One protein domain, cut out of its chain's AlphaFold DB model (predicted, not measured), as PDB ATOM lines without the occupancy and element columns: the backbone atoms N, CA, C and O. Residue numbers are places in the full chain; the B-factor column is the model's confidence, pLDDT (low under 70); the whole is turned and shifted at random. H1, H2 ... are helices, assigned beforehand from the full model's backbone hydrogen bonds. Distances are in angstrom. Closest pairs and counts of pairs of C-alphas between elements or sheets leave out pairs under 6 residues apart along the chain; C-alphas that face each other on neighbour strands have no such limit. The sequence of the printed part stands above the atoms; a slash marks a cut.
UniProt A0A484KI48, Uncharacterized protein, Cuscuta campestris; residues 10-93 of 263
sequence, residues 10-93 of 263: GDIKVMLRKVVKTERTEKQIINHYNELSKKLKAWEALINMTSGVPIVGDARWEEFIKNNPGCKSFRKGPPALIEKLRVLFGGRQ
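What this domain is: This is residues 10 to 93 of the 263 residues of an uncharacterized protein of Cuscuta campestris (UniProt A0A484KI48). One long helix, H2, forms the backbone of a loose, elongated model, and three shorter helices are set round it. H1 stands crosswise at the first end of H2, H4 packs steeply across the middle of H2, and H3 folds back beside the last half of H2, on the side away from H4. The printed part has 84 residues with four named helices, in the order H1, H2, H3, H4, and no named strand; the class is all helix. The whole is loose, with a radius of gyration of the C-alphas of 15.3 A, and spans 45 by 25 by 20 A.

How they stand to each other: H2, residues 26 to 49, touches H4, residues 82 to 89, with residues 36 to 40 alone. Their closest C-alphas, those of Leu 40 and Leu 85, are 6.8 A apart, and they run opposite ways at a steep tilt of 62 degrees. H1, residues 10 to 20, and H2 only just touch, with 3 pairs of C-alphas within 8 A. Of H2, residues 26 to 29 alone take part; the closest C-alphas, those of Lys 13 and Glu 26, are 6.3 A apart. The lines of H1 and H2 are about perpendicular, at 85 degrees. H3, residues 58 to 67, touches no helix, but H2 and H3 are near each other, with 6 pairs of C-alphas within 10 A. H1 is apart from H3 and from H4, and H3 is apart from H4. In H1, H2, H3 and H4 every O i to N i+4 pair is within hydrogen-bond range.

Where its parts are: H2 is 34.6 A long, from C-alpha 26 at (2.074, -10.135, 42.105) to C-alpha 49 at (24.123, -29.702, 60.313). H1 measures 15.2 A, H3 14.3 A and H4 10.5 A, ending at C-alpha 89 at (19.234, -18.787, 44.185).

The domain as a whole: The two C-alphas farthest apart, those of Lys 18 and Ala 59, are 45.9 A apart. The printed part has no cut. The link from H1 to H2 is tight, that from H2 to H3 short, and that from H3 to H4, residues 68 to 81, long. The mean pLDDT of the printed part is 75.2; residues 50 to 56, 77 to 78, 80 and 90 to 93 are under 70.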
ATOM      1  N   GLY A  10       6.067  -7.240  37.739       77.31
ATOM      2  CA  GLY A  10       5.079  -7.032  36.675       77.31
ATOM      3  C   GLY A  10       5.392  -7.846  35.413       77.31
ATOM      4  O   GLY A  10       4.543  -8.603  34.943       77.31
ATOM      5  N   ASP A  11       6.635  -7.791  34.928       78.94
ATOM      6  CA  ASP A  11       7.113  -8.617  33.810       78.94
ATOM      7  C   ASP A  11       6.976 -10.112  34.111       78.94
ATOM      8  O   ASP A  11       6.473 -10.880  33.288       78.94
ATOM      9  N   ILE A  12       7.411 -10.539  35.301       80.25
ATOM     10  CA  ILE A  12       7.347 -11.947  35.721       80.25
ATOM     11  C   ILE A  12       5.889 -12.427  35.749       80.25
ATOM     12  O   ILE A  12       5.591 -13.513  35.254       80.25
ATOM     13  N   LYS A  13       4.956 -11.601  36.234       81.50
ATOM     14  CA  LYS A  13       3.508 -11.858  36.216       81.50
ATOM     15  C   LYS A  13       2.947 -11.962  34.792       81.50
ATOM     16  O   LYS A  13       2.158 -12.868  34.520       81.50
ATOM     17  N   VAL A  14       3.361 -11.087  33.869       79.75
ATOM     18  CA  VAL A  14       2.952 -11.143  32.451       79.75
ATOM     19  C   VAL A  14       3.476 -12.413  31.771       79.75
ATOM     20  O   VAL A  14       2.726 -13.079  31.055       79.75
ATOM     21  N   MET A  15       4.732 -12.795  32.013       75.50
ATOM     22  CA  MET A  15       5.322 -14.006  31.432       75.50
ATOM     23  C   MET A  15       4.712 -15.286  32.023       75.50
ATOM     24  O   MET A  15       4.309 -16.167  31.264       75.50
ATOM     25  N   LEU A  16       4.526 -15.360  33.347       79.44
ATOM     26  CA  LEU A  16       3.828 -16.476  34.001       79.44
ATOM     27  C   LEU A  16       2.390 -16.637  33.484       79.44
ATOM     28  O   LEU A  16       1.954 -17.765  33.267       79.44
ATOM     29  N   ARG A  17       1.667 -15.541  33.207       79.06
ATOM     30  CA  ARG A  17       0.336 -15.603  32.579       79.06
ATOM     31  C   ARG A  17       0.393 -16.245  31.187       79.06
ATOM     32  O   ARG A  17      -0.413 -17.129  30.911       79.06
ATOM     33  N   LYS A  18       1.333 -15.830  30.324       77.56
ATOM     34  CA  LYS A  18       1.508 -16.394  28.966       77.56
ATOM     35  C   LYS A  18       1.805 -17.900  28.992       77.56
ATOM     36  O   LYS A  18       1.332 -18.631  28.130       77.56
ATOM     37  N   VAL A  19       2.579 -18.336  29.984       71.25
ATOM     38  CA  VAL A  19       3.098 -19.703  30.128       71.25
ATOM     39  C   VAL A  19       2.121 -20.650  30.821       71.25
ATOM     40  O   VAL A  19       1.771 -21.695  30.279       71.25
ATOM     41  N   VAL A  20       1.680 -20.290  32.026       73.06
ATOM     42  CA  VAL A  20       0.899 -21.165  32.912       73.06
ATOM     43  C   VAL A  20      -0.598 -21.080  32.599       73.06
ATOM     44  O   VAL A  20      -1.367 -21.965  32.960       73.06
ATOM     45  N   LYS A  21      -1.035 -19.990  31.952       71.12
ATOM     46  CA  LYS A  21      -2.445 -19.607  31.750       71.12
ATOM     47  C   LYS A  21      -3.246 -19.390  33.048       71.12
ATOM     48  O   LYS A  21      -4.424 -19.054  32.978       71.12
ATOM     49  N   THR A  22      -2.627 -19.497  34.227       70.94
ATOM     50  CA  THR A  22      -3.230 -19.099  35.508       70.94
ATOM     51  C   THR A  22      -3.029 -17.614  35.771       70.94
ATOM     52  O   THR A  22      -1.901 -17.119  35.705       70.94
ATOM     53  N   GLU A  23      -4.081 -16.921  36.196       75.88
ATOM     54  CA  GLU A  23      -3.925 -15.605  36.806       75.88
ATOM     55  C   GLU A  23      -3.382 -15.744  38.233       75.88
ATOM     56  O   GLU A  23      -3.988 -16.389  39.088       75.88
ATOM     57  N   ARG A  24      -2.223 -15.133  38.496       80.00
ATOM     58  CA  ARG A  24      -1.670 -14.960  39.844       80.00
ATOM     59  C   ARG A  24      -1.446 -13.481  40.104       80.00
ATOM     60  O   ARG A  24      -1.018 -12.736  39.218       80.00
ATOM     61  N   THR A  25      -1.739 -13.042  41.321       85.12
ATOM     62  CA  THR A  25      -1.389 -11.691  41.755       85.12
ATOM     63  C   THR A  25       0.114 -11.597  41.983       85.12
ATOM     64  O   THR A  25       0.791 -12.582  42.278       85.12
ATOM     65  N   GLU A  26       0.651 -10.389  41.876       80.00
ATOM     66  CA  GLU A  26       2.074 -10.135  42.105       80.00
ATOM     67  C   GLU A  26       2.498 -10.550  43.522       80.00
ATOM     68  O   GLU A  26       3.486 -11.254  43.707       80.00
ATOM     69  N   LYS A  27       1.648 -10.248  44.512       83.25
ATOM     70  CA  LYS A  27       1.794 -10.674  45.910       83.25
ATOM     71  C   LYS A  27       1.844 -12.201  46.067       83.25
ATOM     72  O   LYS A  27       2.618 -12.692  46.881       83.25
ATOM     73  N   GLN A  28       1.073 -12.967  45.286       81.31
ATOM     74  CA  GLN A  28       1.158 -14.436  45.283       81.31
ATOM     75  C   GLN A  28       2.487 -14.934  44.695       81.31
ATOM     76  O   GLN A  28       3.072 -15.866  45.242       81.31
ATOM     77  N   ILE A  29       2.979 -14.309  43.622       81.56
ATOM     78  CA  ILE A  29       4.257 -14.659  42.977       81.56
ATOM     79  C   ILE A  29       5.433 -14.363  43.922       81.56
ATOM     80  O   ILE A  29       6.252 -15.247  44.171       81.56
ATOM     81  N   ILE A  30       5.464 -13.166  44.516       82.69
ATOM     82  CA  ILE A  30       6.471 -12.743  45.502       82.69
ATOM     83  C   ILE A  30       6.452 -13.666  46.728       82.69
ATOM     84  O   ILE A  30       7.498 -14.162  47.145       82.69
ATOM     85  N   ASN A  31       5.270 -13.963  47.283       79.00
ATOM     86  CA  ASN A  31       5.151 -14.884  48.415       79.00
ATOM     87  C   ASN A  31       5.654 -16.290  48.060       79.00
ATOM     88  O   ASN A  31       6.380 -16.887  48.850       79.00
ATOM     89  N   HIS A  32       5.321 -16.813  46.875       80.00
ATOM     90  CA  HIS A  32       5.783 -18.133  46.447       80.00
ATOM     91  C   HIS A  32       7.310 -18.179  46.272       80.00
ATOM     92  O   HIS A  32       7.953 -19.092  46.784       80.00
ATOM     93  N   TYR A  33       7.904 -17.162  45.640       83.62
ATOM     94  CA  TYR A  33       9.359 -17.008  45.524       83.62
ATOM     95  C   TYR A  33      10.046 -16.962  46.901       83.62
ATOM     96  O   TYR A  33      11.030 -17.669  47.133       83.62
ATOM     97  N   ASN A  34       9.491 -16.197  47.847       81.69
ATOM     98  CA  ASN A  34      10.008 -16.106  49.212       81.69
ATOM     99  C   ASN A  34       9.919 -17.451  49.957       81.69
ATOM    100  O   ASN A  34      10.877 -17.842  50.621       81.69
ATOM    101  N   GLU A  35       8.818 -18.196  49.818       81.12
ATOM    102  CA  GLU A  35       8.674 -19.532  50.413       81.12
ATOM    103  C   GLU A  35       9.631 -20.566  49.801       81.12
ATOM    104  O   GLU A  35      10.183 -21.395  50.527       81.12
ATOM    105  N   LEU A  36       9.892 -20.505  48.490       81.62
ATOM    106  CA  LEU A  36      10.923 -21.331  47.851       81.62
ATOM    107  C   LEU A  36      12.328 -20.985  48.374       81.62
ATOM    108  O   LEU A  36      13.106 -21.892  48.674       81.62
ATOM    109  N   SER A  37      12.629 -19.696  48.568       80.88
ATOM    110  CA  SER A  37      13.905 -19.242  49.140       80.88
ATOM    111  C   SER A  37      14.098 -19.720  50.586       80.88
ATOM    112  O   SER A  37      15.157 -20.246  50.928       80.88
ATOM    113  N   LYS A  38      13.060 -19.614  51.433       83.88
ATOM    114  CA  LYS A  38      13.072 -20.154  52.807       83.88
ATOM    115  C   LYS A  38      13.309 -21.663  52.819       83.88
ATOM    116  O   LYS A  38      14.136 -22.138  53.590       83.88
ATOM    117  N   LYS A  39      12.616 -22.416  51.956       82.69
ATOM    118  CA  LYS A  39      12.747 -23.880  51.864       82.69
ATOM    119  C   LYS A  39      14.144 -24.320  51.442       82.69
ATOM    120  O   LYS A  39      14.661 -25.268  52.028       82.69
ATOM    121  N   LEU A  40      14.770 -23.620  50.491       82.94
ATOM    122  CA  LEU A  40      16.166 -23.867  50.133       82.94
ATOM    123  C   LEU A  40      17.090 -23.616  51.333       82.94
ATOM    124  O   LEU A  40      17.841 -24.512  51.700       82.94
ATOM    125  N   LYS A  41      16.977 -22.460  52.001       84.19
ATOM    126  CA  LYS A  41      17.790 -22.125  53.186       84.19
ATOM    127  C   LYS A  41      17.636 -23.132  54.327       84.19
ATOM    128  O   LYS A  41      18.630 -23.529  54.925       84.19
ATOM    129  N   ALA A  42      16.409 -23.566  54.615       83.06
ATOM    130  CA  ALA A  42      16.132 -24.563  55.646       83.06
ATOM    131  C   ALA A  42      16.739 -25.934  55.297       83.06
ATOM    132  O   ALA A  42      17.285 -26.605  56.170       83.06
ATOM    133  N   TRP A  43      16.696 -26.336  54.022       82.94
ATOM    134  CA  TRP A  43      17.366 -27.550  53.550       82.94
ATOM    135  C   TRP A  43      18.893 -27.430  53.585       82.94
ATOM    136  O   TRP A  43      19.569 -28.352  54.028       82.94
ATOM    137  N   GLU A  44      19.447 -26.291  53.168       83.44
ATOM    138  CA  GLU A  44      20.885 -26.022  53.219       83.44
ATOM    139  C   GLU A  44      21.394 -26.013  54.666       83.44
ATOM    140  O   GLU A  44      22.432 -26.610  54.943       83.44
ATOM    141  N   ALA A  45      20.650 -25.435  55.613       81.44
ATOM    142  CA  ALA A  45      20.954 -25.537  57.039       81.44
ATOM    143  C   ALA A  45      20.921 -26.996  57.530       81.44
ATOM    144  O   ALA A  45      21.868 -27.433  58.183       81.44
ATOM    145  N   LEU A  46      19.882 -27.759  57.163       80.19
ATOM    146  CA  LEU A  46      19.728 -29.169  57.534       80.19
ATOM    147  C   LEU A  46      20.929 -30.012  57.074       80.19
ATOM    148  O   LEU A  46      21.581 -30.631  57.907       80.19
ATOM    149  N   ILE A  47      21.285 -29.976  55.784       78.81
ATOM    150  CA  ILE A  47      22.405 -30.778  55.254       78.81
ATOM    151  C   ILE A  47      23.774 -30.320  55.779       78.81
ATOM    152  O   ILE A  47      24.670 -31.151  55.916       78.81
ATOM    153  N   ASN A  48      23.956 -29.031  56.105       76.75
ATOM    154  CA  ASN A  48      25.181 -28.551  56.763       76.75
ATOM    155  C   ASN A  48      25.277 -29.053  58.217       76.75
ATOM    156  O   ASN A  48      26.377 -29.337  58.681       76.75
ATOM    157  N   MET A  49      24.155 -29.181  58.937       70.62
ATOM    158  CA  MET A  49      24.123 -29.702  60.313       70.62
ATOM    159  C   MET A  49      24.329 -31.219  60.414       70.62
ATOM    160  O   MET A  49      24.591 -31.711  61.513       70.62
ATOM    161  N   THR A  50      24.176 -31.954  59.310       65.62
ATOM    162  CA  THR A  50      24.174 -33.427  59.283       65.62
ATOM    163  C   THR A  50      25.167 -34.025  58.276       65.62
ATOM    164  O   THR A  50      24.997 -35.155  57.815       65.62
ATOM    165  N   SER A  51      26.203 -33.266  57.904       64.62
ATOM    166  CA  SER A  51      27.275 -33.700  56.989       64.62
ATOM    167  C   SER A  51      26.768 -34.291  55.659       64.62
ATOM    168  O   SER A  51      27.326 -35.250  55.133       64.62
ATOM    169  N   GLY A  52      25.692 -33.718  55.112       57.44
ATOM    170  CA  GLY A  52      25.097 -34.104  53.828       57.44
ATOM    171  C   GLY A  52      23.980 -35.154  53.892       57.44
ATOM    172  O   GLY A  52      23.242 -35.289  52.917       57.44
ATOM    173  N   VAL A  53      23.796 -35.859  55.014       59.28
ATOM    174  CA  VAL A  53      22.808 -36.947  55.144       59.28
ATOM    175  C   VAL A  53      21.662 -36.496  56.059       59.28
ATOM    176  O   VAL A  53      21.921 -36.250  57.231       59.28
ATOM    177  N   PRO A  54      20.398 -36.367  55.611       58.34
ATOM    178  CA  PRO A  54      19.306 -35.754  56.390       58.34
ATOM    179  C   PRO A  54      18.719 -36.673  57.489       58.34
ATOM    180  O   PRO A  54      17.504 -36.744  57.673       58.34
ATOM    181  N   ILE A  55      19.572 -37.390  58.225       59.94
ATOM    182  CA  ILE A  55      19.202 -38.190  59.396       59.94
ATOM    183  C   ILE A  55      19.375 -37.310  60.638       59.94
ATOM    184  O   ILE A  55      20.489 -36.977  61.035       59.94
ATOM    185  N   VAL A  56      18.253 -36.931  61.248       64.56
ATOM    186  CA  VAL A  56      18.191 -36.174  62.505       64.56
ATOM    187  C   VAL A  56      17.342 -36.970  63.491       64.56
ATOM    188  O   VAL A  56      16.241 -37.391  63.138       64.56
ATOM    189  N   GLY A  57      17.848 -37.179  64.710       71.94
ATOM    190  CA  GLY A  57      17.097 -37.834  65.786       71.94
ATOM    191  C   GLY A  57      15.859 -37.027  66.193       71.94
ATOM    192  O   GLY A  57      15.878 -35.797  66.133       71.94
ATOM    193  N   ASP A  58      14.791 -37.716  66.599       76.31
ATOM    194  CA  ASP A  58      13.431 -37.164  66.658       76.31
ATOM    195  C   ASP A  58      13.299 -35.816  67.383       76.31
ATOM    196  O   ASP A  58      12.768 -34.880  66.792       76.31
ATOM    197  N   ALA A  59      13.871 -35.648  68.579       76.62
ATOM    198  CA  ALA A  59      13.795 -34.382  69.322       76.62
ATOM    199  C   ALA A  59      14.383 -33.178  68.547       76.62
ATOM    200  O   ALA A  59      13.776 -32.110  68.470       76.62
ATOM    201  N   ARG A  60      15.543 -33.359  67.897       72.75
ATOM    202  CA  ARG A  60      16.196 -32.312  67.084       72.75
ATOM    203  C   ARG A  60      15.491 -32.114  65.734       72.75
ATOM    204  O   ARG A  60      15.578 -31.045  65.133       72.75
ATOM    205  N   TRP A  61      14.757 -33.123  65.259       80.38
ATOM    206  CA  TRP A  61      13.875 -32.996  64.100       80.38
ATOM    207  C   TRP A  61      12.614 -32.181  64.435       80.38
ATOM    208  O   TRP A  61      12.204 -31.327  63.648       80.38
ATOM    209  N   GLU A  62      12.020 -32.396  65.608       78.38
ATOM    210  CA  GLU A  62      10.876 -31.620  66.096       78.38
ATOM    211  C   GLU A  62      11.244 -30.153  66.330       78.38
ATOM    212  O   GLU A  62      10.512 -29.272  65.881       78.38
ATOM    213  N   GLU A  63      12.414 -29.873  66.910       80.94
ATOM    214  CA  GLU A  63      12.965 -28.515  67.019       80.94
ATOM    215  C   GLU A  63      13.146 -27.851  65.638       80.94
ATOM    216  O   GLU A  63      12.667 -26.736  65.405       80.94
ATOM    217  N   PHE A  64      13.769 -28.552  64.680       80.94
ATOM    218  CA  PHE A  64      13.922 -28.055  63.310       80.94
ATOM    219  C   PHE A  64      12.567 -27.713  62.670       80.94
ATOM    220  O   PHE A  64      12.450 -26.687  61.998       80.94
ATOM    221  N   ILE A  65      11.533 -28.526  62.906       82.62
ATOM    222  CA  ILE A  65      10.178 -28.325  62.375       82.62
ATOM    223  C   ILE A  65       9.369 -27.268  63.135       82.62
ATOM    224  O   ILE A  65       8.570 -26.579  62.498       82.62
ATOM    225  N   LYS A  66       9.599 -27.070  64.436       81.81
ATOM    226  CA  LYS A  66       9.066 -25.933  65.206       81.81
ATOM    227  C   LYS A  66       9.538 -24.612  64.592       81.81
ATOM    228  O   LYS A  66       8.732 -23.711  64.380       81.81
ATOM    229  N   ASN A  67      10.813 -24.554  64.206       78.38
ATOM    230  CA  ASN A  67      11.419 -23.392  63.554       78.38
ATOM    231  C   ASN A  67      11.120 -23.311  62.038       78.38
ATOM    232  O   ASN A  67      11.160 -22.228  61.457       78.38
ATOM    233  N   ASN A  68      10.796 -24.433  61.379       80.44
ATOM    234  CA  ASN A  68      10.559 -24.522  59.930       80.44
ATOM    235  C   ASN A  68       9.282 -25.330  59.587       80.44
ATOM    236  O   ASN A  68       9.363 -26.368  58.917       80.44
ATOM    237  N   PRO A  69       8.072 -24.874  59.974       76.75
ATOM    238  CA  PRO A  69       6.843 -25.676  59.880       76.75
ATOM    239  C   PRO A  69       6.458 -26.092  58.450       76.75
ATOM    240  O   PRO A  69       5.815 -27.126  58.259       76.75
ATOM    241  N   GLY A  70       6.892 -25.337  57.434       75.50
ATOM    242  CA  GLY A  70       6.707 -25.658  56.012       75.50
ATOM    243  C   GLY A  70       7.648 -26.736  55.445       75.50
ATOM    244  O   GLY A  70       7.536 -27.058  54.261       75.50
ATOM    245  N   CYS A  71       8.567 -27.282  56.255       79.50
ATOM    246  CA  CYS A  71       9.634 -28.201  55.828       79.50
ATOM    247  C   CYS A  71       9.432 -29.660  56.291       79.50
ATOM    248  O   CYS A  71      10.321 -30.494  56.127       79.50
ATOM    249  N   LYS A  72       8.246 -30.004  56.824       75.81
ATOM    250  CA  LYS A  72       7.897 -31.346  57.351       75.81
ATOM    251  C   LYS A  72       8.141 -32.507  56.375       75.81
ATOM    252  O   LYS A  72       8.304 -33.643  56.809       75.81
ATOM    253  N   SER A  73       8.175 -32.243  55.070       75.25
ATOM    254  CA  SER A  73       8.476 -33.246  54.044       75.25
ATOM    255  C   SER A  73       9.952 -33.660  53.978       75.25
ATOM    256  O   SER A  73      10.216 -34.752  53.484       75.25
ATOM    257  N   PHE A  74      10.903 -32.858  54.477       80.12
ATOM    258  CA  PHE A  74      12.336 -33.074  54.212       80.12
ATOM    259  C   PHE A  74      12.902 -34.345  54.885       80.12
ATOM    260  O   PHE A  74      13.877 -34.915  54.407       80.12
ATOM    261  N   ARG A  75      12.240 -34.873  55.928       71.56
ATOM    262  CA  ARG A  75      12.554 -36.190  56.528       71.56
ATOM    263  C   ARG A  75      12.291 -37.373  55.586       71.56
ATOM    264  O   ARG A  75      12.761 -38.474  55.842       71.56
ATOM    265  N   LYS A  76      11.535 -37.169  54.501       70.75
ATOM    266  CA  LYS A  76      11.244 -38.194  53.480       70.75
ATOM    267  C   LYS A  76      12.177 -38.119  52.264       70.75
ATOM    268  O   LYS A  76      11.999 -38.899  51.334       70.75
ATOM    269  N   GLY A  77      13.130 -37.186  52.253       67.88
ATOM    270  CA  GLY A  77      14.031 -36.928  51.131       67.88
ATOM    271  C   GLY A  77      14.154 -35.434  50.801       67.88
ATOM    272  O   GLY A  77      13.501 -34.603  51.438       67.88
ATOM    273  N   PRO A  78      14.990 -35.076  49.810       68.88
ATOM    274  CA  PRO A  78      15.226 -33.687  49.430       68.88
ATOM    275  C   PRO A  78      13.952 -32.949  48.984       68.88
ATOM    276  O   PRO A  78      12.997 -33.574  48.510       68.88
ATOM    277  N   PRO A  79      13.933 -31.604  49.071       73.19
ATOM    278  CA  PRO A  79      12.875 -30.792  48.492       73.19
ATOM    279  C   PRO A  79      12.741 -31.086  46.997       73.19
ATOM    280  O   PRO A  79      13.741 -31.238  46.290       73.19
ATOM    281  N   ALA A  80      11.505 -31.123  46.499       69.69
ATOM    282  CA  ALA A  80      11.267 -31.233  45.068       69.69
ATOM    283  C   ALA A  80      12.020 -30.114  44.326       69.69
ATOM    284  O   ALA A  80      11.987 -28.956  44.747       69.69
ATOM    285  N   LEU A  81      12.682 -30.477  43.223       70.56
ATOM    286  CA  LEU A  81      13.404 -29.551  42.345       70.56
ATOM    287  C   LEU A  81      14.607 -28.845  43.023       70.56
ATOM    288  O   LEU A  81      14.995 -27.758  42.605       70.56
ATOM    289  N   ILE A  82      15.241 -29.460  44.036       75.06
ATOM    290  CA  ILE A  82      16.337 -28.842  44.814       75.06
ATOM    291  C   ILE A  82      17.490 -28.269  43.966       75.06
ATOM    292  O   ILE A  82      17.889 -27.131  44.195       75.06
ATOM    293  N   GLU A  83      17.979 -28.978  42.943       73.25
ATOM    294  CA  GLU A  83      19.055 -28.460  42.073       73.25
ATOM    295  C   GLU A  83      18.602 -27.268  41.222       73.25
ATOM    296  O   GLU A  83      19.350 -26.320  40.998       73.25
ATOM    297  N   LYS A  84      17.334 -27.258  40.813       70.75
ATOM    298  CA  LYS A  84      16.723 -26.135  40.097       70.75
ATOM    299  C   LYS A  84      16.565 -24.908  41.011       70.75
ATOM    300  O   LYS A  84      16.804 -23.784  40.573       70.75
ATOM    301  N   LEU A  85      16.263 -25.110  42.299       74.88
ATOM    302  CA  LEU A  85      16.295 -24.049  43.317       74.88
ATOM    303  C   LEU A  85      17.729 -23.551  43.575       74.88
ATOM    304  O   LEU A  85      17.943 -22.342  43.659       74.88
ATOM    305  N   ARG A  86      18.721 -24.447  43.629       75.75
ATOM    306  CA  ARG A  86      20.147 -24.085  43.722       75.75
ATOM    307  C   ARG A  86      20.617 -23.257  42.526       75.75
ATOM    308  O   ARG A  86      21.367 -22.314  42.727       75.75
ATOM    309  N   VAL A  87      20.139 -23.529  41.310       75.62
ATOM    310  CA  VAL A  87      20.413 -22.681  40.131       75.62
ATOM    311  C   VAL A  87      19.714 -21.318  40.236       75.62
ATOM    312  O   VAL A  87      20.317 -20.295  39.924       75.62
ATOM    313  N   LEU A  88      18.467 -21.266  40.716       71.88
ATOM    314  CA  LEU A  88      17.705 -20.018  40.863       71.88
ATOM    315  C   LEU A  88      18.330 -19.044  41.882       71.88
ATOM    316  O   LEU A  88      18.432 -17.839  41.619       71.88
ATOM    317  N   PHE A  89      18.739 -19.564  43.041       74.00
ATOM    318  CA  PHE A  89      19.234 -18.787  44.185       74.00
ATOM    319  C   PHE A  89      20.767 -18.807  44.350       74.00
ATOM    320  O   PHE A  89      21.304 -18.026  45.139       74.00
ATOM    321  N   GLY A  90      21.477 -19.671  43.622       57.72
ATOM    322  CA  GLY A  90      22.935 -19.791  43.642       57.72
ATOM    323  C   GLY A  90      23.629 -18.486  43.253       57.72
ATOM    324  O   GLY A  90      23.106 -17.700  42.467       57.72
ATOM    325  N   GLY A  91      24.768 -18.194  43.884       56.22
ATOM    326  CA  GLY A  91      25.483 -16.916  43.737       56.22
ATOM    327  C   GLY A  91      24.760 -15.686  44.316       56.22
ATOM    328  O   GLY A  91      25.412 -14.695  44.632       56.22
ATOM    329  N   ARG A  92      23.435 -15.734  44.527       52.19
ATOM    330  CA  ARG A  92      22.640 -14.640  45.120       52.19
ATOM    331  C   ARG A  92      22.535 -14.713  46.647       52.19
ATOM    332  O   ARG A  92      22.034 -13.773  47.263       52.19
ATOM    333  N   GLN A  93      22.991 -15.805  47.261       46.59
ATOM    334  CA  GLN A  93      23.086 -15.942  48.714       46.59
ATOM    335  C   GLN A  93      24.493 -15.575  49.198       46.59
ATOM    336  O   GLN A  93      25.450 -16.303  48.950       46.59
TER     337      GLN A  93